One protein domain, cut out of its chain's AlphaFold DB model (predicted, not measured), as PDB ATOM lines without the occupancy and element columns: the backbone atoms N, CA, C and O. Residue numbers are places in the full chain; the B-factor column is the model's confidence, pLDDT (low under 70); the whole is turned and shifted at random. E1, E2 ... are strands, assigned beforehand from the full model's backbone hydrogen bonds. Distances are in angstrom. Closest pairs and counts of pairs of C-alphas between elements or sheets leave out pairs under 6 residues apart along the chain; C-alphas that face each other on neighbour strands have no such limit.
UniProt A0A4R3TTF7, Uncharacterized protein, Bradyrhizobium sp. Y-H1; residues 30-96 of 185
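This is residues 30 to 96 of the 185 residues of an uncharacterized protein of Bradyrhizobium sp. Y-H1 (UniProt A0A4R3TTF7). This is a small sandwich of seven strands, two sheets face to face with their strands crossed: a four-stranded sheet E4 E3 E6 E7 on one side and a three-stranded sheet E1 E2 E5 on the other. The sheets come near each other at both edges, E4 beside E5 and E7 beside E1, and the whole looks like a small barrel that is not fully closed, with no strand pairing between E4 and E5 or between E7 and E1. The printed part has 67 residues, with no named helix and seven strands in the order E1 to E7, both sheets antiparallel; the class is all strand. It is compact, with a radius of gyration of the C-alphas of 11.0 A, and rounded, spanning 29 by 21 by 19 A.

Begin with the larger sheet, where E4, residues 60 to 63, E3, residues 53 to 56, E6, residues 82 to 87, and E7, residues 90 to 95, run in that order. E4 and E3 form a hairpin, with N 54 and O 62 2.8 A apart. E3 and E6 are antiparallel at 169 degrees, and you will find N 55 and O 86 within hydrogen-bond range at 2.8 A. E6 and E7 form a hairpin, with N 85 and O 92 2.9 A apart. From edge to edge the strands' lines turn by 61 degrees. Now look across to the second sheet: E1, residues 30 to 37, E2, residues 40 to 47, and E5, residues 69 to 74. E1 and E2 form a hairpin at 174 degrees, with N 35 and O 42 3.0 A apart; E2 and E5 are antiparallel, with N 72 and O 43 at 2.8 A. The two sheets make a sandwich, two sheets face to face, the facing parts 8.9 A centre to centre and the strands of the one at 35 degrees to those of the other. At one edge the closest C-alphas of E4 and E5 are those of Trp 63 and Phe 70, 6.4 A apart; at the other, those of E1 and E7 are Ser 34 and Tyr 95, 6.9 A apart. E2 and E7 are apart.

Find C-alpha 30 at (164.657, 217.163, 260.576); from there E1 runs 21.0 A to C-alpha 37. E2 runs back 22.4 A to C-alpha 47 at (167.749, 221.407, 264.097). E3 and E4 are short, four residues each, and E5 and E6 run 16.6 A and 16.7 A. E7 runs 16.9 A and ends at C-alpha 95, (168.410, 206.489, 254.412).

The C-alphas farthest apart are those of Gly 66 and Gly 79, 32.5 A. The printed part has no cut and no long link. The links E2 to E3, E4 to E5 and E5 to E6 change from one sheet to the other. The mean pLDDT of the printed part is 95.7, and no printed residue is under 70.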
ATOM      1  N   THR A  30     165.443 217.453 261.785       96.62
ATOM      2  CA  THR A  30     164.657 217.163 260.576       96.62
ATOM      3  C   THR A  30     165.581 217.043 259.370       96.62
ATOM      4  O   THR A  30     166.387 217.934 259.109       96.62
ATOM      5  N   ILE A  31     165.473 215.939 258.626       97.56
ATOM      6  CA  ILE A  31     166.257 215.704 257.408       97.56
ATOM      7  C   ILE A  31     165.429 216.120 256.191       97.56
ATOM      8  O   ILE A  31     164.346 215.586 255.971       97.56
ATOM      9  N   GLU A  32     165.951 217.060 255.403       97.38
ATOM     10  CA  GLU A  32     165.310 217.562 254.178       97.38
ATOM     11  C   GLU A  32     165.760 216.764 252.945       97.38
ATOM     12  O   GLU A  32     164.971 216.479 252.046       97.38
ATOM     13  N   GLU A  33     167.047 216.416 252.888       97.56
ATOM     14  CA  GLU A  33     167.668 215.783 251.729       97.56
ATOM     15  C   GLU A  33     168.789 214.842 252.176       97.56
ATOM     16  O   GLU A  33     169.645 215.217 252.978       97.56
ATOM     17  N   SER A  34     168.820 213.636 251.612       97.62
ATOM     18  CA  SER A  34     169.897 212.661 251.795       97.62
ATOM     19  C   SER A  34     170.135 211.904 250.488       97.62
ATOM     20  O   SER A  34     169.352 211.042 250.079       97.62
ATOM     21  N   HIS A  35     171.223 212.229 249.792       97.56
ATOM     22  CA  HIS A  35     171.556 211.560 248.538       97.56
ATOM     23  C   HIS A  35     173.059 211.411 248.334       97.56
ATOM     24  O   HIS A  35     173.865 212.249 248.746       97.56
ATOM     25  N   TYR A  36     173.431 210.357 247.618       96.88
ATOM     26  CA  TYR A  36     174.778 210.159 247.114       96.88
ATOM     27  C   TYR A  36     174.822 210.424 245.610       96.88
ATOM     28  O   TYR A  36     174.016 209.897 244.845       96.88
ATOM     29  N   SER A  37     175.758 211.263 245.170       95.88
ATOM     30  CA  SER A  37     175.949 211.569 243.752       95.88
ATOM     31  C   SER A  37     177.410 211.871 243.455       95.88
ATOM     32  O   SER A  37     178.079 212.570 244.214       95.88
ATOM     33  N   ALA A  38     177.919 211.331 242.345       93.25
ATOM     34  CA  ALA A  38     179.264 211.608 241.831       93.25
ATOM     35  C   ALA A  38     180.399 211.491 242.879       93.25
ATOM     36  O   ALA A  38     181.347 212.277 242.884       93.25
ATOM     37  N   GLY A  39     180.317 210.504 243.780       93.25
ATOM     38  CA  GLY A  39     181.345 210.283 244.801       93.25
ATOM     39  C   GLY A  39     181.205 211.148 246.059       93.25
ATOM     40  O   GLY A  39     182.140 211.204 246.859       93.25
ATOM     41  N   VAL A  40     180.087 211.862 246.211       96.56
ATOM     42  CA  VAL A  40     179.837 212.791 247.315       96.56
ATOM     43  C   VAL A  40     178.468 212.510 247.928       96.56
ATOM     44  O   VAL A  40     177.449 212.501 247.237       96.56
ATOM     45  N   LEU A  41     178.449 212.315 249.243       97.25
ATOM     46  CA  LEU A  41     177.237 212.287 250.049       97.25
ATOM     47  C   LEU A  41     176.869 213.715 250.435       97.25
ATOM     48  O   LEU A  41     177.670 214.426 251.050       97.25
ATOM     49  N   THR A  42     175.652 214.113 250.071       98.25
ATOM     50  CA  THR A  42     175.038 215.365 250.505       98.25
ATOM     51  C   THR A  42     173.885 215.044 251.446       98.25
ATOM     52  O   THR A  42     172.945 214.349 251.062       98.25
ATOM     53  N   ILE A  43     173.962 215.560 252.673       98.25
ATOM     54  CA  ILE A  43     172.860 215.513 253.639       98.25
ATOM     55  C   ILE A  43     172.560 216.937 254.079       98.25
ATOM     56  O   ILE A  43     173.470 217.668 254.478       98.25
ATOM     57  N   ARG A  44     171.290 217.328 254.012       98.44
ATOM     58  CA  ARG A  44     170.794 218.618 254.485       98.44
ATOM     59  C   ARG A  44     169.657 218.418 255.457       98.44
ATOM     60  O   ARG A  44     168.836 217.514 255.304       98.44
ATOM     61  N   GLY A  45     169.607 219.304 256.430       97.56
ATOM     62  CA  GLY A  45     168.551 219.306 257.412       97.56
ATOM     63  C   GLY A  45     168.627 220.528 258.295       97.56
ATOM     64  O   GLY A  45     169.434 221.443 258.091       97.56
ATOM     65  N   GLU A  46     167.781 220.500 259.304       97.06
ATOM     66  CA  GLU A  46     167.671 221.538 260.308       97.06
ATOM     67  C   GLU A  46     167.634 220.911 261.695       97.06
ATOM     68  O   GLU A  46     167.310 219.732 261.863       97.06
ATOM     69  N   THR A  47     167.965 221.722 262.690       96.19
ATOM     70  CA  THR A  47     167.749 221.407 264.097       96.19
ATOM     71  C   THR A  47     166.995 222.551 264.763       96.19
ATOM     72  O   THR A  47     167.068 223.690 264.294       96.19
ATOM     73  N   SER A  48     166.343 222.289 265.893       93.56
ATOM     74  CA  SER A  48     165.707 223.337 266.703       93.56
ATOM     75  C   SER A  48     166.698 224.366 267.286       93.56
ATOM     76  O   SER A  48     166.269 225.430 267.735       93.56
ATOM     77  N   GLN A  49     168.014 224.089 267.275       92.50
ATOM     78  CA  GLN A  49     169.046 224.961 267.841       92.50
ATOM     79  C   GLN A  49     169.983 225.570 266.775       92.50
ATOM     80  O   GLN A  49     170.613 224.856 265.988       92.50
ATOM     81  N   PRO A  50     170.169 226.901 266.762       95.44
ATOM     82  CA  PRO A  50     171.177 227.536 265.921       95.44
ATOM     83  C   PRO A  50     172.585 227.381 266.509       95.44
ATOM     84  O   PRO A  50     172.750 227.251 267.721       95.44
ATOM     85  N   ASN A  51     173.613 227.479 265.660       94.88
ATOM     86  CA  ASN A  51     175.027 227.412 266.056       94.88
ATOM     87  C   ASN A  51     175.365 226.191 266.931       94.88
ATOM     88  O   ASN A  51     176.176 226.279 267.853       94.88
ATOM     89  N   GLN A  52     174.746 225.049 266.644       94.69
ATOM     90  CA  GLN A  52     174.965 223.785 267.331       94.69
ATOM     91  C   GLN A  52     175.823 222.860 266.471       94.69
ATOM     92  O   GLN A  52     175.707 222.828 265.246       94.69
ATOM     93  N   ARG A  53     176.686 222.074 267.116       97.00
ATOM     94  CA  ARG A  53     177.456 221.036 266.437       97.00
ATOM     95  C   ARG A  53     176.562 219.851 266.077       97.00
ATOM     96  O   ARG A  53     175.954 219.248 266.961       97.00
ATOM     97  N   VAL A  54     176.580 219.472 264.806       97.94
ATOM     98  CA  VAL A  54     175.935 218.277 264.258       97.94
ATOM     99  C   VAL A  54     177.019 217.324 263.781       97.94
ATOM    100  O   VAL A  54     178.015 217.758 263.199       97.94
ATOM    101  N   THR A  55     176.844 216.025 264.005       98.25
ATOM    102  CA  THR A  55     177.779 214.999 263.535       98.25
ATOM    103  C   THR A  55     177.103 213.964 262.652       98.25
ATOM    104  O   THR A  55     175.979 213.562 262.936       98.25
ATOM    105  N   LEU A  56     177.824 213.502 261.633       97.94
ATOM    106  CA  LEU A  56     177.461 212.400 260.744       97.94
ATOM    107  C   LEU A  56     178.343 211.187 261.070       97.94
ATOM    108  O   LEU A  56     179.575 211.272 260.977       97.94
ATOM    109  N   ASP A  57     177.710 210.088 261.484       96.00
ATOM    110  CA  ASP A  57     178.315 208.819 261.926       96.00
ATOM    111  C   ASP A  57     179.407 208.993 262.994       96.00
ATOM    112  O   ASP A  57     180.387 208.249 263.049       96.00
ATOM    113  N   GLY A  58     179.304 210.060 263.793       94.75
ATOM    114  CA  GLY A  58     180.335 210.465 264.754       94.75
ATOM    115  C   GLY A  58     181.703 210.796 264.134       94.75
ATOM    116  O   GLY A  58     182.661 211.025 264.870       94.75
ATOM    117  N   ARG A  59     181.818 210.823 262.799       95.31
ATOM    118  CA  ARG A  59     183.079 210.996 262.063       95.31
ATOM    119  C   ARG A  59     183.226 212.394 261.487       95.31
ATOM    120  O   ARG A  59     184.306 212.974 261.567       95.31
ATOM    121  N   TYR A  60     182.168 212.911 260.875       97.81
ATOM    122  CA  TYR A  60     182.159 214.247 260.286       97.81
ATOM    123  C   TYR A  60     181.368 215.180 261.185       97.81
ATOM    124  O   TYR A  60     180.383 214.762 261.786       97.81
ATOM    125  N   SER A  61     181.790 216.436 261.277       97.25
ATOM    126  CA  SER A  61     181.138 217.433 262.115       97.25
ATOM    127  C   SER A  61     180.932 218.712 261.327       97.25
ATOM    128  O   SER A  61     181.850 219.171 260.658       97.25
ATOM    129  N   GLU A  62     179.753 219.297 261.475       97.88
ATOM    130  CA  GLU A  62     179.394 220.608 260.945       97.88
ATOM    131  C   GLU A  62     178.686 221.422 262.026       97.88
ATOM    132  O   GLU A  62     178.254 220.878 263.047       97.88
ATOM    133  N   TRP A  63     178.582 222.729 261.821       97.00
ATOM    134  CA  TRP A  63     177.792 223.605 262.682       97.00
ATOM    135  C   TRP A  63     176.504 224.007 261.974       97.00
ATOM    136  O   TRP A  63     176.517 224.312 260.779       97.00
ATOM    137  N   THR A  64     175.391 224.043 262.706       97.69
ATOM    138  CA  THR A  64     174.190 224.701 262.199       97.69
ATOM    139  C   THR A  64     174.438 226.197 262.073       97.69
ATOM    140  O   THR A  64     175.159 226.800 262.868       97.69
ATOM    141  N   ASN A  65     173.844 226.826 261.064       96.94
ATOM    142  CA  ASN A  65     173.882 228.279 260.940       96.94
ATOM    143  C   ASN A  65     172.930 228.955 261.955       96.94
ATOM    144  O   ASN A  65     172.295 228.299 262.784       96.94
ATOM    145  N   GLY A  66     172.784 230.282 261.864       96.06
ATOM    146  CA  GLY A  66     171.889 231.055 262.736       96.06
ATOM    147  C   GLY A  66     170.397 230.699 262.639       96.06
ATOM    148  O   GLY A  66     169.626 231.138 263.485       96.06
ATOM    149  N   TYR A  67     169.996 229.899 261.647       95.69
ATOM    150  CA  TYR A  67     168.633 229.392 261.457       95.69
ATOM    151  C   TYR A  67     168.499 227.902 261.802       95.69
ATOM    152  O   TYR A  67     167.475 227.304 261.502       95.69
ATOM    153  N   GLY A  68     169.534 227.273 262.366       96.25
ATOM    154  CA  GLY A  68     169.499 225.846 262.692       96.25
ATOM    155  C   GLY A  68     169.758 224.913 261.503       96.25
ATOM    156  O   GLY A  68     169.735 223.700 261.689       96.25
ATOM    157  N   ARG A  69     170.068 225.422 260.299       97.94
ATOM    158  CA  ARG A  69     170.336 224.581 259.114       97.94
ATOM    159  C   ARG A  69     171.755 224.031 259.112       97.94
ATOM    160  O   ARG A  69     172.695 224.792 259.341       97.94
ATOM    161  N   PHE A  70     171.923 222.765 258.740       98.25
ATOM    162  CA  PHE A  70     173.226 222.141 258.490       98.25
ATOM    163  C   PHE A  70     173.301 221.524 257.089       98.25
ATOM    164  O   PHE A  70     172.298 221.252 256.426       98.25
ATOM    165  N   THR A  71     174.521 221.314 256.601       98.44
ATOM    166  CA  THR A  71     174.767 220.626 255.332       98.44
ATOM    167  C   THR A  71     176.086 219.869 255.401       98.44
ATOM    168  O   THR A  71     177.138 220.486 255.515       98.44
ATOM    169  N   PHE A  72     176.038 218.549 255.246       98.44
ATOM    170  CA  PHE A  72     177.223 217.729 255.011       98.44
ATOM    171  C   PHE A  72     177.458 217.567 253.512       98.44
ATOM    172  O   PHE A  72     176.523 217.283 252.763       98.44
ATOM    173  N   ARG A  73     178.713 217.717 253.078       98.00
ATOM    174  CA  ARG A  73     179.180 217.396 251.718       98.00
ATOM    175  C   ARG A  73     180.502 216.652 251.797       98.00
ATOM    176  O   ARG A  73     181.570 217.259 251.774       98.00
ATOM    177  N   VAL A  74     180.429 215.333 251.922       97.44
ATOM    178  CA  VAL A  74     181.590 214.496 252.248       97.44
ATOM    179  C   VAL A  74     181.821 213.417 251.197       97.44
ATOM    180  O   VAL A  74     180.884 212.869 250.622       97.44
ATOM    181  N   ARG A  75     183.090 213.085 250.941       95.94
ATOM    182  CA  ARG A  75     183.474 211.929 250.114       95.94
ATOM    183  C   ARG A  75     183.443 210.664 250.964       95.94
ATOM    184  O   ARG A  75     184.479 210.184 251.417       95.94
ATOM    185  N   TYR A  76     182.239 210.188 251.241       91.50
ATOM    186  CA  TYR A  76     181.981 209.045 252.105       91.50
ATOM    187  C   TYR A  76     180.599 208.477 251.792       91.50
ATOM    188  O   TYR A  76     179.664 209.241 251.583       91.50
ATOM    189  N   LEU A  77     180.482 207.152 251.754       91.75
ATOM    190  CA  LEU A  77     179.217 206.434 251.633       91.75
ATOM    191  C   LEU A  77     179.222 205.317 252.688       91.75
ATOM    192  O   LEU A  77     180.133 204.484 252.643       91.75
ATOM    193  N   PRO A  78     178.271 205.304 253.636       91.44
ATOM    194  CA  PRO A  78     178.086 204.194 254.563       91.44
ATOM    195  C   PRO A  78     177.909 202.858 253.838       91.44
ATOM    196  O   PRO A  78     177.334 202.794 252.750       91.44
ATOM    197  N   GLY A  79     178.407 201.784 254.454       90.50
ATOM    198  CA  GLY A  79     178.404 200.440 253.867       90.50
ATOM    199  C   GLY A  79     177.030 199.769 253.801       90.50
ATOM    200  O   GLY A  79     176.898 198.751 253.133       90.50
ATOM    201  N   ASP A  80     176.025 200.328 254.469       87.56
ATOM    202  CA  ASP A  80     174.654 199.821 254.596       87.56
ATOM    203  C   ASP A  80     173.595 200.842 254.139       87.56
ATOM    204  O   ASP A  80     172.397 200.628 254.321       87.56
ATOM    205  N   CYS A  81     174.025 201.946 253.519       92.88
ATOM    206  CA  CYS A  81     173.168 203.053 253.083       92.88
ATOM    207  C   CYS A  81     172.388 203.768 254.201       92.88
ATOM    208  O   CYS A  81     171.479 204.549 253.889       92.88
ATOM    209  N   LEU A  82     172.752 203.550 255.467       93.56
ATOM    210  CA  LEU A  82     172.171 204.220 256.622       93.56
ATOM    211  C   LEU A  82     173.216 205.152 257.245       93.56
ATOM    212  O   LEU A  82     174.352 204.762 257.490       93.56
ATOM    213  N   ALA A  83     172.841 206.405 257.475       95.44
ATOM    214  CA  ALA A  83     173.679 207.380 258.169       95.44
ATOM    215  C   ALA A  83     173.020 207.796 259.484       95.44
ATOM    216  O   ALA A  83     171.809 208.004 259.532       95.44
ATOM    217  N   GLN A  84     173.812 207.979 260.534       96.69
ATOM    218  CA  GLN A  84     173.382 208.495 261.827       96.69
ATOM    219  C   GLN A  84     173.749 209.977 261.936       96.69
ATOM    220  O   GLN A  84     174.919 210.359 261.866       96.69
ATOM    221  N   ILE A  85     172.738 210.827 262.112       97.69
ATOM    222  CA  ILE A  85     172.905 212.257 262.372       97.69
ATOM    223  C   ILE A  85     172.654 212.508 263.852       97.69
ATOM    224  O   ILE A  85     171.621 212.106 264.382       97.69
ATOM    225  N   ARG A  86     173.578 213.206 264.511       97.50
ATOM    226  CA  ARG A  86     173.464 213.552 265.930       97.50
ATOM    227  C   ARG A  86     173.626 215.048 266.146       97.50
ATOM    228  O   ARG A  86     174.572 215.640 265.631       97.50
ATOM    229  N   ALA A  87     172.740 215.631 266.942       96.31
ATOM    230  CA  ALA A  87     172.766 217.023 267.371       96.31
ATOM    231  C   ALA A  87     172.393 217.066 268.857       96.31
ATOM    232  O   ALA A  87     171.299 216.673 269.247       96.31
ATOM    233  N   GLY A  88     173.324 217.480 269.719       90.94
ATOM    234  CA  GLY A  88     173.109 217.412 271.169       90.94
ATOM    235  C   GLY A  88     172.791 215.987 271.644       90.94
ATOM    236  O   GLY A  88     173.596 215.078 271.437       90.94
ATOM    237  N   ALA A  89     171.636 215.819 272.294       88.44
ATOM    238  CA  ALA A  89     171.131 214.527 272.763       88.44
ATOM    239  C   ALA A  89     170.287 213.776 271.714       88.44
ATOM    240  O   ALA A  89     170.000 212.596 271.906       88.44
ATOM    241  N   ASP A  90     169.898 214.437 270.620       92.00
ATOM    242  CA  ASP A  90     169.084 213.833 269.574       92.00
ATOM    243  C   ASP A  90     169.953 213.097 268.558       92.00
ATOM    244  O   ASP A  90     170.970 213.602 268.073       92.00
ATOM    245  N   GLU A  91     169.521 211.888 268.219       94.50
ATOM    246  CA  GLU A  91     170.138 211.029 267.219       94.50
ATOM    247  C   GLU A  91     169.055 210.483 266.286       94.50
ATOM    248  O   GLU A  91     168.005 209.991 266.725       94.50
ATOM    249  N   ARG A  92     169.281 210.627 264.978       93.75
ATOM    250  CA  ARG A  92     168.332 210.249 263.933       93.75
ATOM    251  C   ARG A  92     169.036 209.499 262.803       93.75
ATOM    252  O   ARG A  92     169.962 210.049 262.201       93.75
ATOM    253  N   PRO A  93     168.588 208.277 262.475       95.19
ATOM    254  CA  PRO A  93     169.039 207.600 261.272       95.19
ATOM    255  C   PRO A  93     168.396 208.231 260.027       95.19
ATOM    256  O   PRO A  93     167.265 208.719 260.072       95.19
ATOM    257  N   THR A  94     169.095 208.191 258.896       95.62
ATOM    258  CA  THR A  94     168.568 208.590 257.588       95.62
ATOM    259  C   THR A  94     169.031 207.641 256.490       95.62
ATOM    260  O   THR A  94     170.195 207.236 256.446       95.62
ATOM    261  N   TYR A  95     168.108 207.284 255.598       95.44
ATOM    262  CA  TYR A  95     168.410 206.489 254.412       95.44
ATOM    263  C   TYR A  95     169.025 207.369 253.331       95.44
ATOM    264  O   TYR A  95     168.546 208.473 253.068       95.44
ATOM    265  N   ILE A  96     170.064 206.870 252.669       96.00
ATOM    266  CA  ILE A  96     170.746 207.596 251.599       96.00
ATOM    267  C   ILE A  96     170.152 207.208 250.246       96.00
ATOM    268  O   ILE A  96     170.285 206.073 249.784       96.00
TER     269      ILE A  96